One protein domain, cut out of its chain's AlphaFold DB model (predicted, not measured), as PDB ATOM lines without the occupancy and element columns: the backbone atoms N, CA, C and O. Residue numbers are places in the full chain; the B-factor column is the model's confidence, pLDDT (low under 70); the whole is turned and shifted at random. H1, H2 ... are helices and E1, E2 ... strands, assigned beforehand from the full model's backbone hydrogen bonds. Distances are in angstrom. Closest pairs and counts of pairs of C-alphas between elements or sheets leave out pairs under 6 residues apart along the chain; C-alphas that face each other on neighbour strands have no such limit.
ATOM      1  N   THR A  34     144.960 135.436 164.831       93.00
ATOM      2  CA  THR A  34     144.241 134.304 165.424       93.00
ATOM      3  C   THR A  34     142.920 134.802 165.989       93.00
ATOM      4  O   THR A  34     142.864 135.859 166.605       93.00
ATOM      5  N   HIS A  35     141.835 134.060 165.769       93.88
ATOM      6  CA  HIS A  35     140.516 134.449 166.256       93.88
ATOM      7  C   HIS A  35     139.824 133.283 166.955       93.88
ATOM      8  O   HIS A  35     139.770 132.176 166.418       93.88
ATOM      9  N   ARG A  36     139.196 133.557 168.100       93.88
ATOM     10  CA  ARG A  36     138.176 132.687 168.683       93.88
ATOM     11  C   ARG A  36     136.872 132.910 167.935       93.88
ATOM     12  O   ARG A  36     136.378 134.035 167.900       93.88
ATOM     13  N   VAL A  37     136.290 131.854 167.378       96.56
ATOM     14  CA  VAL A  37     134.988 131.928 166.701       96.56
ATOM     15  C   VAL A  37     133.978 131.084 167.461       96.56
ATOM     16  O   VAL A  37     134.155 129.878 167.609       96.56
ATOM     17  N   LEU A  38     132.923 131.730 167.952       96.81
ATOM     18  CA  LEU A  38     131.751 131.068 168.508       96.81
ATOM     19  C   LEU A  38     130.642 131.063 167.465       96.81
ATOM     20  O   LEU A  38     130.328 132.113 166.903       96.81
ATOM     21  N   TYR A  39     130.052 129.897 167.229       96.88
ATOM     22  CA  TYR A  39     128.933 129.724 166.313       96.88
ATOM     23  C   TYR A  39     127.641 129.629 167.111       96.88
ATOM     24  O   TYR A  39     127.587 128.894 168.089       96.88
ATOM     25  N   TYR A  40     126.630 130.365 166.667       95.94
ATOM     26  CA  TYR A  40     125.297 130.370 167.248       95.94
ATOM     27  C   TYR A  40     124.279 130.062 166.163       95.94
ATOM     28  O   TYR A  40     124.233 130.734 165.128       95.94
ATOM     29  N   GLN A  41     123.448 129.063 166.402       94.12
ATOM     30  CA  GLN A  41     122.323 128.726 165.556       94.12
ATOM     31  C   GLN A  41     121.100 129.543 165.979       94.12
ATOM     32  O   GLN A  41     120.783 129.656 167.165       94.12
ATOM     33  N   GLY A  42     120.395 130.117 165.001       91.38
ATOM     34  CA  GLY A  42     119.094 130.735 165.245       91.38
ATOM     35  C   GLY A  42     118.030 129.714 165.694       91.38
ATOM     36  O   GLY A  42     118.215 128.505 165.544       91.38
ATOM     37  N   PRO A  43     116.886 130.175 166.225       89.12
ATOM     38  CA  PRO A  43     115.793 129.286 166.614       89.12
ATOM     39  C   PRO A  43     115.237 128.495 165.418       89.12
ATOM     40  O   PRO A  43     115.302 128.937 164.273       89.12
ATOM     41  N   SER A  44     114.627 127.337 165.694       86.94
ATOM     42  CA  SER A  44     114.070 126.440 164.663       86.94
ATOM     43  C   SER A  44     113.018 127.102 163.772       86.94
ATOM     44  O   SER A  44     112.894 126.762 162.597       86.94
ATOM     45  N   ARG A  45     112.260 128.055 164.324       89.06
ATOM     46  CA  ARG A  45     111.386 128.948 163.563       89.06
ATOM     47  C   ARG A  45     112.100 130.287 163.396       89.06
ATOM     48  O   ARG A  45     112.393 130.899 164.424       89.06
ATOM     49  N   PRO A  46     112.339 130.751 162.155       88.44
ATOM     50  CA  PRO A  46     112.985 132.030 161.907       88.44
ATOM     51  C   PRO A  46     112.306 133.155 162.684       88.44
ATOM     52  O   PRO A  46     111.099 133.382 162.581       88.44
ATOM     53  N   SER A  47     113.098 133.848 163.489       87.00
ATOM     54  CA  SER A  47     112.685 135.037 164.215       87.00
ATOM     55  C   SER A  47     113.850 136.008 164.216       87.00
ATOM     56  O   SER A  47     114.992 135.602 164.429       87.00
ATOM     57  N   GLY A  48     113.564 137.287 163.992       88.12
ATOM     58  CA  GLY A  48     114.580 138.327 164.074       88.12
ATOM     59  C   GLY A  48     115.140 138.505 165.490       88.12
ATOM     60  O   GLY A  48     114.753 137.828 166.443       88.12
ATOM     61  N   ILE A  49     116.034 139.479 165.636       88.94
ATOM     62  CA  ILE A  49     116.566 139.902 166.937       88.94
ATOM     63  C   ILE A  49     115.511 140.789 167.598       88.94
ATOM     64  O   ILE A  49     115.380 141.968 167.262       88.94
ATOM     65  N   ASN A  50     114.691 140.184 168.452       85.44
ATOM     66  CA  ASN A  50     113.558 140.842 169.103       85.44
ATOM     67  C   ASN A  50     113.951 141.435 170.456       85.44
ATOM     68  O   ASN A  50     113.439 142.486 170.840       85.44
ATOM     69  N   ASN A  51     114.862 140.775 171.177       86.12
ATOM     70  CA  ASN A  51     115.330 141.266 172.458       86.12
ATOM     71  C   ASN A  51     116.533 142.197 172.266       86.12
ATOM     72  O   ASN A  51     117.609 141.778 171.837       86.12
ATOM     73  N   GLN A  52     116.331 143.467 172.608       81.56
ATOM     74  CA  GLN A  52     117.334 144.527 172.521       81.56
ATOM     75  C   GLN A  52     117.792 145.028 173.901       81.56
ATOM     76  O   GLN A  52     118.483 146.044 173.974       81.56
ATOM     77  N   SER A  53     117.401 144.369 175.001       79.50
ATOM     78  CA  SER A  53     117.758 144.798 176.365       79.50
ATOM     79  C   SER A  53     119.263 144.755 176.614       79.50
ATOM     80  O   SER A  53     119.802 145.619 177.297       79.50
ATOM     81  N   SER A  54     119.925 143.759 176.031       80.25
ATOM     82  CA  SER A  54     121.345 143.473 176.247       80.25
ATOM     83  C   SER A  54     122.255 144.141 175.221       80.25
ATOM     84  O   SER A  54     123.476 144.052 175.337       80.25
ATOM     85  N   LEU A  55     121.670 144.845 174.245       82.38
ATOM     86  CA  LEU A  55     122.421 145.690 173.327       82.38
ATOM     87  C   LEU A  55     122.970 146.901 174.078       82.38
ATOM     88  O   LEU A  55     122.248 147.588 174.804       82.38
ATOM     89  N   GLU A  56     124.254 147.172 173.880       77.88
ATOM     90  CA  GLU A  56     124.913 148.332 174.465       77.88
ATOM     91  C   GLU A  56     124.342 149.624 173.863       77.88
ATOM     92  O   GLU A  56     124.288 149.795 172.644       77.88
ATOM     93  N   LYS A  57     123.873 150.531 174.727       79.81
ATOM     94  CA  LYS A  57     123.321 151.837 174.347       79.81
ATOM     95  C   LYS A  57     124.222 152.943 174.913       79.81
ATOM     96  O   LYS A  57     124.632 152.820 176.065       79.81
ATOM     97  N   PRO A  58     124.478 154.037 174.169       79.38
ATOM     98  CA  PRO A  58     123.954 154.353 172.837       79.38
ATOM     99  C   PRO A  58     124.705 153.637 171.703       79.38
ATOM    100  O   PRO A  58     125.922 153.490 171.732       79.38
ATOM    101  N   MET A  59     123.972 153.240 170.660       80.19
ATOM    102  CA  MET A  59     124.558 152.620 169.468       80.19
ATOM    103  C   MET A  59     124.973 153.688 168.454       80.19
ATOM    104  O   MET A  59     124.227 154.638 168.202       80.19
ATOM    105  N   ARG A  60     126.136 153.505 167.814       82.06
ATOM    106  CA  ARG A  60     126.530 154.301 166.638       82.06
ATOM    107  C   ARG A  60     125.473 154.138 165.533       82.06
ATOM    108  O   ARG A  60     124.944 153.042 165.353       82.06
ATOM    109  N   LYS A  61     125.171 155.211 164.788       80.19
ATOM    110  CA  LYS A  61     124.101 155.224 163.764       80.19
ATOM    111  C   LYS A  61     124.252 154.104 162.726       80.19
ATOM    112  O   LYS A  61     123.255 153.480 162.375       80.19
ATOM    113  N   ASP A  62     125.479 153.810 162.302       82.88
ATOM    114  CA  ASP A  62     125.751 152.747 161.326       82.88
ATOM    115  C   ASP A  62     125.425 151.359 161.889       82.88
ATOM    116  O   ASP A  62     124.796 150.540 161.219       82.88
ATOM    117  N   ASN A  63     125.739 151.119 163.167       89.38
ATOM    118  CA  ASN A  63     125.427 149.853 163.831       89.38
ATOM    119  C   ASN A  63     123.915 149.616 163.892       89.38
ATOM    120  O   ASN A  63     123.473 148.491 163.678       89.38
ATOM    121  N   VAL A  64     123.108 150.656 164.135       89.94
ATOM    122  CA  VAL A  64     121.637 150.532 164.179       89.94
ATOM    123  C   VAL A  64     121.089 149.963 162.867       89.94
ATOM    124  O   VAL A  64     120.225 149.084 162.885       89.94
ATOM    125  N   TRP A  65     121.615 150.419 161.727       91.06
ATOM    126  CA  TRP A  65     121.225 149.897 160.416       91.06
ATOM    127  C   TRP A  65     121.634 148.439 160.220       91.06
ATOM    128  O   TRP A  65     120.819 147.647 159.750       91.06
ATOM    129  N   LEU A  66     122.845 148.065 160.635       93.88
ATOM    130  CA  LEU A  66     123.330 146.685 160.528       93.88
ATOM    131  C   LEU A  66     122.521 145.725 161.412       93.88
ATOM    132  O   LEU A  66     122.145 144.644 160.964       93.88
ATOM    133  N   TRP A  67     122.169 146.135 162.633       92.75
ATOM    134  CA  TRP A  67     121.299 145.357 163.520       92.75
ATOM    135  C   TRP A  67     119.892 145.176 162.939       92.75
ATOM    136  O   TRP A  67     119.327 144.082 163.005       92.75
ATOM    137  N   LYS A  68     119.336 146.218 162.307       92.81
ATOM    138  CA  LYS A  68     118.058 146.131 161.586       92.81
ATOM    139  C   LYS A  68     118.148 145.193 160.381       92.81
ATOM    140  O   LYS A  68     117.221 144.418 160.148       92.81
ATOM    141  N   GLU A  69     119.248 145.238 159.631       93.88
ATOM    142  CA  GLU A  69     119.496 144.324 158.515       93.88
ATOM    143  C   GLU A  69     119.566 142.871 159.007       93.88
ATOM    144  O   GLU A  69     118.863 142.019 158.462       93.88
ATOM    145  N   LEU A  70     120.325 142.578 160.070       94.44
ATOM    146  CA  LEU A  70     120.364 141.238 160.671       94.44
ATOM    147  C   LEU A  70     118.967 140.768 161.077       94.44
ATOM    148  O   LEU A  70     118.544 139.693 160.658       94.44
ATOM    149  N   HIS A  71     118.216 141.600 161.805       94.50
ATOM    150  CA  HIS A  71     116.849 141.281 162.215       94.50
ATOM    151  C   HIS A  71     115.970 140.878 161.019       94.50
ATOM    152  O   HIS A  71     115.275 139.865 161.080       94.50
ATOM    153  N   GLN A  72     116.022 141.632 159.915       94.31
ATOM    154  CA  GLN A  72     115.225 141.337 158.721       94.31
ATOM    155  C   GLN A  72     115.632 140.038 158.024       94.31
ATOM    156  O   GLN A  72     114.751 139.318 157.553       94.31
ATOM    157  N   ASN A  73     116.930 139.729 157.936       93.94
ATOM    158  CA  ASN A  73     117.377 138.467 157.339       93.94
ATOM    159  C   ASN A  73     116.972 137.279 158.233       93.94
ATOM    160  O   ASN A  73     116.415 136.301 157.745       93.94
ATOM    161  N   PHE A  74     117.161 137.392 159.547       93.88
ATOM    162  CA  PHE A  74     116.889 136.324 160.519       93.88
ATOM    163  C   PHE A  74     115.400 136.013 160.688       93.88
ATOM    164  O   PHE A  74     115.025 134.888 161.005       93.88
ATOM    165  N   ALA A  75     114.532 136.992 160.430       94.12
ATOM    166  CA  ALA A  75     113.087 136.783 160.402       94.12
ATOM    167  C   ALA A  75     112.606 135.964 159.188       94.12
ATOM    168  O   ALA A  75     111.466 135.508 159.185       94.12
ATOM    169  N   ARG A  76     113.430 135.805 158.144       92.94
ATOM    170  CA  ARG A  76     113.024 135.186 156.867       92.94
ATOM    171  C   ARG A  76     113.601 133.796 156.647       92.94
ATOM    172  O   ARG A  76     113.029 133.031 155.879       92.94
ATOM    173  N   GLN A  77     114.726 133.485 157.280       90.75
ATOM    174  CA  GLN A  77     115.447 132.239 157.051       90.75
ATOM    175  C   GLN A  77     116.187 131.779 158.299       90.75
ATOM    176  O   GLN A  77     116.513 132.582 159.171       90.75
ATOM    177  N   SER A  78     116.473 130.481 158.358       91.00
ATOM    178  CA  SER A  78     117.404 129.919 159.330       91.00
ATOM    179  C   SER A  78     118.815 130.429 159.053       91.00
ATOM    180  O   SER A  78     119.194 130.652 157.904       91.00
ATOM    181  N   PHE A  79     119.605 130.612 160.103       93.25
ATOM    182  CA  PHE A  79     120.937 131.191 159.990       93.25
ATOM    183  C   PHE A  79     121.883 130.612 161.039       93.25
ATOM    184  O   PHE A  79     121.462 130.126 162.092       93.25
ATOM    185  N   ILE A  80     123.176 130.721 160.741       94.69
ATOM    186  CA  ILE A  80     124.264 130.557 161.699       94.69
ATOM    187  C   ILE A  80     124.969 131.904 161.800       94.69
ATOM    188  O   ILE A  80     125.286 132.533 160.788       94.69
ATOM    189  N   LEU A  81     125.200 132.350 163.025       95.56
ATOM    190  CA  LEU A  81     125.839 133.612 163.339       95.56
ATOM    191  C   LEU A  81     127.148 133.364 164.080       95.56
ATOM    192  O   LEU A  81     127.276 132.398 164.826       95.56
ATOM    193  N   GLN A  82     128.128 134.234 163.865       97.56
ATOM    194  CA  GLN A  82     129.444 134.121 164.477       97.56
ATOM    195  C   GLN A  82     129.693 135.294 165.419       97.56
ATOM    196  O   GLN A  82     129.567 136.446 165.008       97.56
ATOM    197  N   ALA A  83     130.116 135.008 166.649       97.31
ATOM    198  CA  ALA A  83     130.790 135.984 167.502       97.31
ATOM    199  C   ALA A  83     132.296 135.704 167.448       97.31
ATOM    200  O   ALA A  83     132.743 134.609 167.795       97.31
ATOM    201  N   ARG A  84     133.071 136.674 166.962       97.50
ATOM    202  CA  ARG A  84     134.513 136.537 166.727       97.50
ATOM    203  C   ARG A  84     135.282 137.450 167.672       97.50
ATOM    204  O   ARG A  84     134.950 138.627 167.776       97.50
ATOM    205  N   TYR A  85     136.313 136.918 168.309       95.81
ATOM    206  CA  TYR A  85     137.219 137.663 169.183       95.81
ATOM    207  C   TYR A  85     138.637 137.444 168.693       95.81
ATOM    208  O   TYR A  85     139.010 136.310 168.394       95.81
ATOM    209  N   GLU A  86     139.405 138.516 168.579       93.38
ATOM    210  CA  GLU A  86     140.832 138.404 168.303       93.38
ATOM    211  C   GLU A  86     141.537 137.771 169.508       93.38
ATOM    212  O   GLU A  86     141.176 138.035 170.654       93.38
ATOM    213  N   ILE A  87     142.483 136.877 169.229       91.81
ATOM    214  CA  ILE A  87     143.342 136.233 170.219       91.81
ATOM    215  C   ILE A  87     144.756 136.738 169.973       91.81
ATOM    216  O   ILE A  87     145.328 136.510 168.903       91.81
ATOM    217  N   LEU A  88     145.339 137.358 170.990       88.19
ATOM    218  CA  LEU A  88     146.735 137.761 170.993       88.19
ATOM    219  C   LEU A  88     147.583 136.624 171.564       88.19
ATOM    220  O   LEU A  88     147.364 136.165 172.683       88.19
ATOM    221  N   ARG A  89     148.572 136.157 170.794       82.81
ATOM    222  CA  ARG A  89     149.423 135.023 171.192       82.81
ATOM    223  C   ARG A  89     150.135 135.250 172.521       82.81
ATOM    224  O   ARG A  89     150.217 134.322 173.314       82.81
ATOM    225  N   ASP A  90     150.609 136.467 172.756       81.56
ATOM    226  CA  ASP A  90     151.440 136.779 173.919       81.56
ATOM    227  C   ASP A  90     150.636 136.847 175.227       81.56
ATOM    228  O   ASP A  90     151.175 136.568 176.299       81.56
ATOM    229  N   THR A  91     149.347 137.205 175.153       81.56
ATOM    230  CA  THR A  91     148.495 137.422 176.336       81.56
ATOM    231  C   THR A  91     147.466 136.321 176.557       81.56
ATOM    232  O   THR A  91     147.159 135.999 177.704       81.56
ATOM    233  N   ASP A  92     146.934 135.739 175.482       82.88
ATOM    234  CA  ASP A  92     145.750 134.877 175.538       82.88
ATOM    235  C   ASP A  92     146.082 133.388 175.364       82.88
ATOM    236  O   ASP A  92     145.215 132.536 175.573       82.88
ATOM    237  N   LEU A  93     147.319 133.056 174.971       81.19
ATOM    238  CA  LEU A  93     147.778 131.686 174.738       81.19
ATOM    239  C   LEU A  93     148.987 131.336 175.621       81.19
ATOM    240  O   LEU A  93     149.818 132.175 175.946       81.19
ATOM    241  N   GLY A  94     149.100 130.056 175.988       75.31
ATOM    242  CA  GLY A  94     150.217 129.531 176.780       75.31
ATOM    243  C   GLY A  94     150.042 129.668 178.296       75.31
ATOM    244  O   GLY A  94     148.987 130.038 178.800       75.31
ATOM    245  N   THR A  95     151.093 129.333 179.047       69.75
ATOM    246  CA  THR A  95     151.093 129.341 180.524       69.75
ATOM    247  C   THR A  95     151.052 130.745 181.132       69.75
ATOM    248  O   THR A  95     150.824 130.887 182.328       69.75
ATOM    249  N   THR A  96     151.278 131.780 180.321       65.56
ATOM    250  CA  THR A  96     151.166 133.201 180.683       65.56
ATOM    251  C   THR A  96     149.731 133.724 180.634       65.56
ATOM    252  O   THR A  96     149.462 134.772 181.222       65.56
ATOM    253  N   ALA A  97     148.798 132.994 180.011       68.69
ATOM    254  CA  ALA A  97     147.374 133.314 180.003       68.69
ATOM    255  C   ALA A  97     146.753 133.017 181.381       68.69
ATOM    256  O   ALA A  97     146.045 132.031 181.584       68.69
ATOM    257  N   ALA A  98     147.064 133.857 182.367       64.06
ATOM    258  CA  ALA A  98     146.652 133.657 183.754       64.06
ATOM    259  C   ALA A  98     145.135 133.829 183.965       64.06
ATOM    260  O   ALA A  98     144.592 133.335 184.952       64.06
ATOM    261  N   ILE A  99     144.445 134.534 183.058       77.00
ATOM    262  CA  ILE A  99     143.021 134.858 183.181       77.00
ATOM    263  C   ILE A  99     142.302 134.488 181.877       77.00
ATOM    264  O   ILE A  99     142.610 135.059 180.830       77.00
ATOM    265  N   PRO A 100     141.321 133.568 181.915       81.44
ATOM    266  CA  PRO A 100     140.487 133.269 180.759       81.44
ATOM    267  C   PRO A 100     139.776 134.520 180.237       81.44
ATOM    268  O   PRO A 100     139.198 135.289 181.007       81.44
ATOM    269  N   MET A 101     139.761 134.695 178.914       85.12
ATOM    270  CA  MET A 101     139.092 135.823 178.265       85.12
ATOM    271  C   MET A 101     137.606 135.896 178.648       85.12
ATOM    272  O   MET A 101     136.827 134.978 178.368       85.12
ATOM    273  N   HIS A 102     137.200 137.021 179.237       90.44
ATOM    274  CA  HIS A 102     135.814 137.271 179.615       90.44
ATOM    275  C   HIS A 102     135.022 137.867 178.437       90.44
ATOM    276  O   HIS A 102     135.005 139.074 178.194       90.44
ATOM    277  N   LEU A 103     134.350 136.992 177.689       91.69
ATOM    278  CA  LEU A 103     133.753 137.309 176.385       91.69
ATOM    279  C   LEU A 103     132.657 138.384 176.410       91.69
ATOM    280  O   LEU A 103     132.483 139.089 175.424       91.69
ATOM    281  N   ASP A 104     131.918 138.540 177.512       91.56
ATOM    282  CA  ASP A 104     130.897 139.593 177.600       91.56
ATOM    283  C   ASP A 104     131.505 140.997 177.784       91.56
ATOM    284  O   ASP A 104     130.869 141.989 177.423       91.56
ATOM    285  N   SER A 105     132.727 141.102 178.319       91.06
ATOM    286  CA  SER A 105     133.430 142.385 178.482       91.06
ATOM    287  C   SER A 105     134.374 142.705 177.326       91.06
ATOM    288  O   SER A 105     134.623 143.880 177.057       91.06
ATOM    289  N   THR A 106     134.895 141.682 176.648       92.44
ATOM    290  CA  THR A 106     135.794 141.849 175.505       92.44
ATOM    291  C   THR A 106     135.007 142.306 174.270       92.44
ATOM    292  O   THR A 106     134.018 141.664 173.912       92.44
ATOM    293  N   PRO A 107     135.410 143.395 173.591       93.06
ATOM    294  CA  PRO A 107     134.827 143.768 172.307       93.06
ATOM    295  C   PRO A 107     135.088 142.681 171.259       93.06
ATOM    296  O   PRO A 107     136.220 142.238 171.081       93.06
ATOM    297  N   GLY A 108     134.042 142.263 170.555       94.88
ATOM    298  CA  GLY A 108     134.115 141.286 169.476       94.88
ATOM    299  C   GLY A 108     133.442 141.774 168.199       94.88
ATOM    300  O   GLY A 108     132.944 142.899 168.106       94.88
ATOM    301  N   VAL A 109     133.408 140.895 167.203       96.31
ATOM    302  CA  VAL A 109     132.753 141.120 165.914       96.31
ATOM    303  C   VAL A 109     131.592 140.155 165.771       96.31
ATOM    304  O   VAL A 109     131.772 138.936 165.839       96.31
ATOM    305  N   LEU A 110     130.403 140.694 165.521       96.19
ATOM    306  CA  LEU A 110     129.250 139.898 165.125       96.19
ATOM    307  C   LEU A 110     129.249 139.750 163.606       96.19
ATOM    308  O   LEU A 110     129.130 140.748 162.898       96.19
ATOM    309  N   ARG A 111     129.387 138.523 163.097       96.88
ATOM    310  CA  ARG A 111     129.456 138.235 161.659       96.88
ATOM    311  C   ARG A 111     128.356 137.271 161.234       96.88
ATOM    312  O   ARG A 111     128.262 136.156 161.742       96.88
ATOM    313  N   TRP A 112     127.592 137.677 160.228       96.62
ATOM    314  CA  TRP A 112     126.688 136.815 159.474       96.62
ATOM    315  C   TRP A 112     127.070 136.830 157.993       96.62
ATOM    316  O   TRP A 112     127.385 137.882 157.431       96.62
ATOM    317  N   THR A 113     127.027 135.664 157.358       96.00
ATOM    318  CA  THR A 113     127.227 135.499 155.916       96.00
ATOM    319  C   THR A 113     126.128 134.610 155.369       96.00
ATOM    320  O   THR A 113     125.865 133.556 155.944       96.00
ATOM    321  N   ASP A 114     125.529 135.025 154.263       93.94
ATOM    322  CA  ASP A 114     124.535 134.234 153.546       93.94
ATOM    323  C   ASP A 114     125.204 133.161 152.673       93.94
ATOM    324  O   ASP A 114     126.438 133.102 152.552       93.94
ATOM    325  N   PHE A 115     124.393 132.318 152.044       91.25
ATOM    326  CA  PHE A 115     124.874 131.401 151.024       91.25
ATOM    327  C   PHE A 115     125.465 132.162 149.827       91.25
ATOM    328  O   PHE A 115     125.006 133.261 149.500       91.25
ATOM    329  N   PRO A 116     126.496 131.603 149.169       91.50
ATOM    330  CA  PRO A 116     126.965 132.128 147.899       91.50
ATOM    331  C   PRO A 116     125.865 132.162 146.844       91.50
ATOM    332  O   PRO A 116     125.061 131.234 146.747       91.50
ATOM    333  N   ASP A 117     125.875 133.210 146.025       89.19
ATOM    334  CA  ASP A 117     124.991 133.303 144.873       89.19
ATOM    335  C   ASP A 117     125.249 132.129 143.911       89.19
ATOM    336  O   ASP A 117     126.404 131.735 143.700       89.19
ATOM    337  N   PRO A 118     124.197 131.570 143.288       86.50
ATOM    338  CA  PRO A 118     124.360 130.491 142.327       86.50
ATOM    339  C   PRO A 118     125.143 130.974 141.092       86.50
ATOM    340  O   PRO A 118     125.007 132.139 140.699       86.50
ATOM    341  N   PRO A 119     125.914 130.097 140.423       81.06
ATOM    342  CA  PRO A 119     126.655 130.460 139.215       81.06
ATOM    343  C   PRO A 119     125.720 130.963 138.103       81.06
ATOM    344  O   PRO A 119     124.759 130.282 137.750       81.06
ATOM    345  N   ARG A 120     125.997 132.139 137.517       76.94
ATOM    346  CA  ARG A 120     125.156 132.763 136.468       76.94
ATOM    347  C   ARG A 120     125.835 132.877 135.097       76.94
ATOM    348  O   ARG A 120     125.719 133.908 134.444       76.94
ATOM    349  N   GLY A 121     126.583 131.857 134.671       72.06
ATOM    350  CA  GLY A 121     127.221 131.817 133.338       72.06
ATOM    351  C   GLY A 121     128.266 132.916 133.058       72.06
ATOM    352  O   GLY A 121     128.756 133.025 131.940       72.06
ATOM    353  N   GLN A 122     128.598 133.727 134.062       69.00
ATOM    354  CA  GLN A 122     129.648 134.745 134.072       69.00
ATOM    355  C   GLN A 122     130.934 134.174 134.701       69.00
ATOM    356  O   GLN A 122     130.871 133.088 135.286       69.00
ATOM    357  N   PRO A 123     132.099 134.853 134.584       69.06
ATOM    358  CA  PRO A 123     133.339 134.410 135.226       69.06
ATOM    359  C   PRO A 123     133.123 134.008 136.690       69.06
ATOM    360  O   PRO A 123     132.320 134.627 137.389       69.06
ATOM    361  N   PHE A 124     133.836 132.961 137.128       68.31
ATOM    362  CA  PHE A 124     133.727 132.309 138.441       68.31
ATOM    363  C   PHE A 124     134.090 133.244 139.608       68.31
ATOM    364  O   PHE A 124     135.125 133.096 140.250       68.31
ATOM    365  N   LEU A 125     133.237 134.221 139.892       80.06
ATOM    366  CA  LEU A 125     133.329 135.104 141.045       80.06
ATOM    367  C   LEU A 125     132.278 134.659 142.052       80.06
ATOM    368  O   LEU A 125     131.078 134.838 141.846       80.06
ATOM    369  N   THR A 126     132.730 134.040 143.140       88.81
ATOM    370  CA  THR A 126     131.846 133.691 144.247       88.81
ATOM    371  C   THR A 126     131.552 134.951 145.047       88.81
ATOM    372  O   THR A 126     132.465 135.619 145.534       88.81
ATOM    373  N   GLN A 127     130.272 135.281 145.192       92.06
ATOM    374  CA  GLN A 127     129.832 136.397 146.018       92.06
ATOM    375  C   GLN A 127     128.728 135.960 146.969       92.06
ATOM    376  O   GLN A 127     127.972 135.040 146.668       92.06
ATOM    377  N   ARG A 128     128.630 136.622 148.118       92.94
ATOM    378  CA  ARG A 128     127.552 136.401 149.088       92.94
ATOM    379  C   ARG A 128     127.246 137.664 149.866       92.94
ATOM    380  O   ARG A 128     128.106 138.536 150.025       92.94
ATOM    381  N   LYS A 129     126.043 137.743 150.425       94.62
ATOM    382  CA  LYS A 129     125.698 138.807 151.366       94.62
ATOM    383  C   LYS A 129     126.427 138.594 152.699       94.62
ATOM    384  O   LYS A 129     126.525 137.476 153.199       94.62
ATOM    385  N   LYS A 130     126.944 139.677 153.276       95.94
ATOM    386  CA  LYS A 130     127.659 139.710 154.556       95.94
ATOM    387  C   LYS A 130     127.215 140.910 155.389       95.94
ATOM    388  O   LYS A 130     127.052 142.021 154.868       95.94
ATOM    389  N   VAL A 131     127.082 140.685 156.692       96.44
ATOM    390  CA  VAL A 131     126.918 141.731 157.706       96.44
ATOM    391  C   VAL A 131     127.958 141.505 158.802       96.44
ATOM    392  O   VAL A 131     128.056 140.407 159.348       96.44
ATOM    393  N   GLU A 132     128.738 142.541 159.104       95.62
ATOM    394  CA  GLU A 132     129.744 142.545 160.170       95.62
ATOM    395  C   GLU A 132     129.546 143.780 161.042       95.62
ATOM    396  O   GLU A 132     129.544 144.901 160.536       95.62
ATOM    397  N   ILE A 133     129.378 143.570 162.346       94.88
ATOM    398  CA  ILE A 133     129.247 144.643 163.333       94.88
ATOM    399  C   ILE A 133     130.440 144.550 164.275       94.88
ATOM    400  O   ILE A 133     130.572 143.582 165.025       94.88
ATOM    401  N   TRP A 134     131.316 145.545 164.197       93.81
ATOM    402  CA  TRP A 134     132.574 145.598 164.937       93.81
ATOM    403  C   TRP A 134     132.392 146.185 166.338       93.81
ATOM    404  O   TRP A 134     131.426 146.904 166.607       93.81
ATOM    405  N   GLU A 135     133.341 145.876 167.222       91.81
ATOM    406  CA  GLU A 135     133.433 146.388 168.597       91.81
ATOM    407  C   GLU A 135     132.148 146.227 169.418       91.81
ATOM    408  O   GLU A 135     131.720 147.125 170.140       91.81
ATOM    409  N   GLN A 136     131.497 145.074 169.289       92.12
ATOM    410  CA  GLN A 136     130.306 144.748 170.064       92.12
ATOM    411  C   GLN A 136     130.698 144.034 171.357       92.12
ATOM    412  O   GLN A 136     131.443 143.057 171.327       92.12
ATOM    413  N   ARG A 137     130.170 144.495 172.491       92.44
ATOM    414  CA  ARG A 137     130.294 143.814 173.787       92.44
ATOM    415  C   ARG A 137     129.048 142.990 174.083       92.44
ATOM    416  O   ARG A 137     128.025 143.132 173.412       92.44
ATOM    417  N   LYS A 138     129.128 142.136 175.106       92.81
ATOM    418  CA  LYS A 138     128.015 141.300 175.585       92.81
ATOM    419  C   LYS A 138     127.406 140.388 174.515       92.81
ATOM    420  O   LYS A 138     126.240 140.011 174.619       92.81
ATOM    421  N   LEU A 139     128.166 140.036 173.471       94.06
ATOM    422  CA  LEU A 139     127.655 139.210 172.374       94.06
ATOM    423  C   LEU A 139     127.073 137.874 172.872       94.06
ATOM    424  O   LEU A 139     125.953 137.561 172.475       94.06
ATOM    425  N   PRO A 140     127.727 137.107 173.770       94.12
ATOM    426  CA  PRO A 140     127.159 135.857 174.268       94.12
ATOM    427  C   PRO A 140     125.826 136.070 174.989       94.12
ATOM    428  O   PRO A 140     124.888 135.301 174.772       94.12
ATOM    429  N   SER A 141     125.725 137.126 175.802       93.31
ATOM    430  CA  SER A 141     124.481 137.495 176.486       93.31
ATOM    431  C   SER A 141     123.376 137.882 175.498       93.31
ATOM    432  O   SER A 141     122.284 137.326 175.553       93.31
ATOM    433  N   VAL A 142     123.670 138.757 174.530       92.31
ATOM    434  CA  VAL A 142     122.713 139.194 173.496       92.31
ATOM    435  C   VAL A 142     122.164 138.009 172.702       92.31
ATOM    436  O   VAL A 142     120.961 137.937 172.443       92.31
ATOM    437  N   LEU A 143     123.030 137.074 172.311       93.19
ATOM    438  CA  LEU A 143     122.644 135.913 171.513       93.19
ATOM    439  C   LEU A 143     121.816 134.918 172.328       93.19
ATOM    440  O   LEU A 143     120.778 134.453 171.854       93.19
ATOM    441  N   ARG A 144     122.190 134.687 173.591       92.12
ATOM    442  CA  ARG A 144     121.409 133.869 174.527       92.12
ATOM    443  C   ARG A 144     120.015 134.446 174.770       92.12
ATOM    444  O   ARG A 144     119.030 133.714 174.701       92.12
ATOM    445  N   ASP A 145     119.919 135.753 174.983       91.69
ATOM    446  CA  ASP A 145     118.654 136.455 175.227       91.69
ATOM    447  C   ASP A 145     117.706 136.421 174.023       91.69
ATOM    448  O   ASP A 145     116.486 136.513 174.175       91.69
ATOM    449  N   ASN A 146     118.262 136.251 172.822       91.50
ATOM    450  CA  ASN A 146     117.510 136.048 171.588       91.50
ATOM    451  C   ASN A 146     117.310 134.559 171.245       91.50
ATOM    452  O   ASN A 146     116.828 134.241 170.159       91.50
ATOM    453  N   LYS A 147     117.611 133.642 172.177       90.06
ATOM    454  CA  LYS A 147     117.460 132.182 172.030       90.06
ATOM    455  C   LYS A 147     118.294 131.592 170.892       90.06
ATOM    456  O   LYS A 147     117.844 130.675 170.209       90.06
TER     457      LYS A 147
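What this domain is: This is residues 34 to 147 of the 149 residues of the protein "Mediator of RNA polymerase II transcription subunit 18" of Escovopsis weberi (UniProt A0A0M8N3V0). The model is a twisted wall of four antiparallel strands, E1 to E4, with helices H1 and H3 over one face and no named helix over the other. The wall's two ends run out in opposite directions: one into the loop at the tip of the E3 and E4 hairpin, the other into short H2 and the long loop after it. The printed part has 114 residues, with three named helices and four named strands in the order E1, H1, E2, H2, E3, E4, H3; the sheet's order is E1, E2, E3, E4, and the class is mixed, helices and strands. It is only just loose, close to compact, with a radius of gyration of the C-alphas of 16.3 A and spans of 53 by 37 by 30 A.

How they stand to each other: Start at E1, residues 34 to 41, an edge strand antiparallel to E2, residues 80 to 87, at 158 degrees; look for N 38 and O 83, 2.9 A apart. Next to E2 comes E3, residues 108 to 116, antiparallel at 137 degrees, with N 84 and O 109 at 2.8 A. E3 forms a hairpin with the other edge strand, E4, residues 126 to 136, at 166 degrees; here N 112 and O 131 are 2.9 A apart. E4 bends by 55 degrees at residue 129. H1, residues 61 to 74, is on the sheet at a height of 9.4 A, over E3 and E4 and slantwise to the strands, at 51 degrees to E4 on the local plane; its closest C-alphas to E4 are those of Asn 63 and Ile 133, 6.5 A apart. H3, residues 139 to 145, is on the same face at a height of 9.7 A, over E2 and along the strands; the C-alphas of Ala 83 and Leu 139 are the closest of E2 and H3, at 6.6 A. H1 and H3 are apart. H2, residues 89 to 92, is not on the sheet. In H3 every O i to N i+4 pair is within hydrogen-bond range, in H1 9 of 10 are, and H2 is too short for such a pair.

Where its parts are: Find C-alpha 34 at (144.241, 134.304, 165.424); from there E1 runs 22.6 A to residue 41. H1 begins at C-alpha 61, (124.101, 155.224, 163.764), and is 20.5 A long. E2 measures 21.7 A, and H2 follows it. E3 measures 24.5 A and E4 28.1 A. H3 ends at C-alpha 145, (118.654, 136.455, 175.227).

The domain as a whole: Look for the two C-alphas farthest apart at Ala 98 and Gly 121, 54.1 A. The printed part has no cut. The long links are E1 to H1 and H2 to E3. Confidence is under 70 at residues 95 to 98 and 122 to 124; the mean pLDDT of the printed part is 88.6.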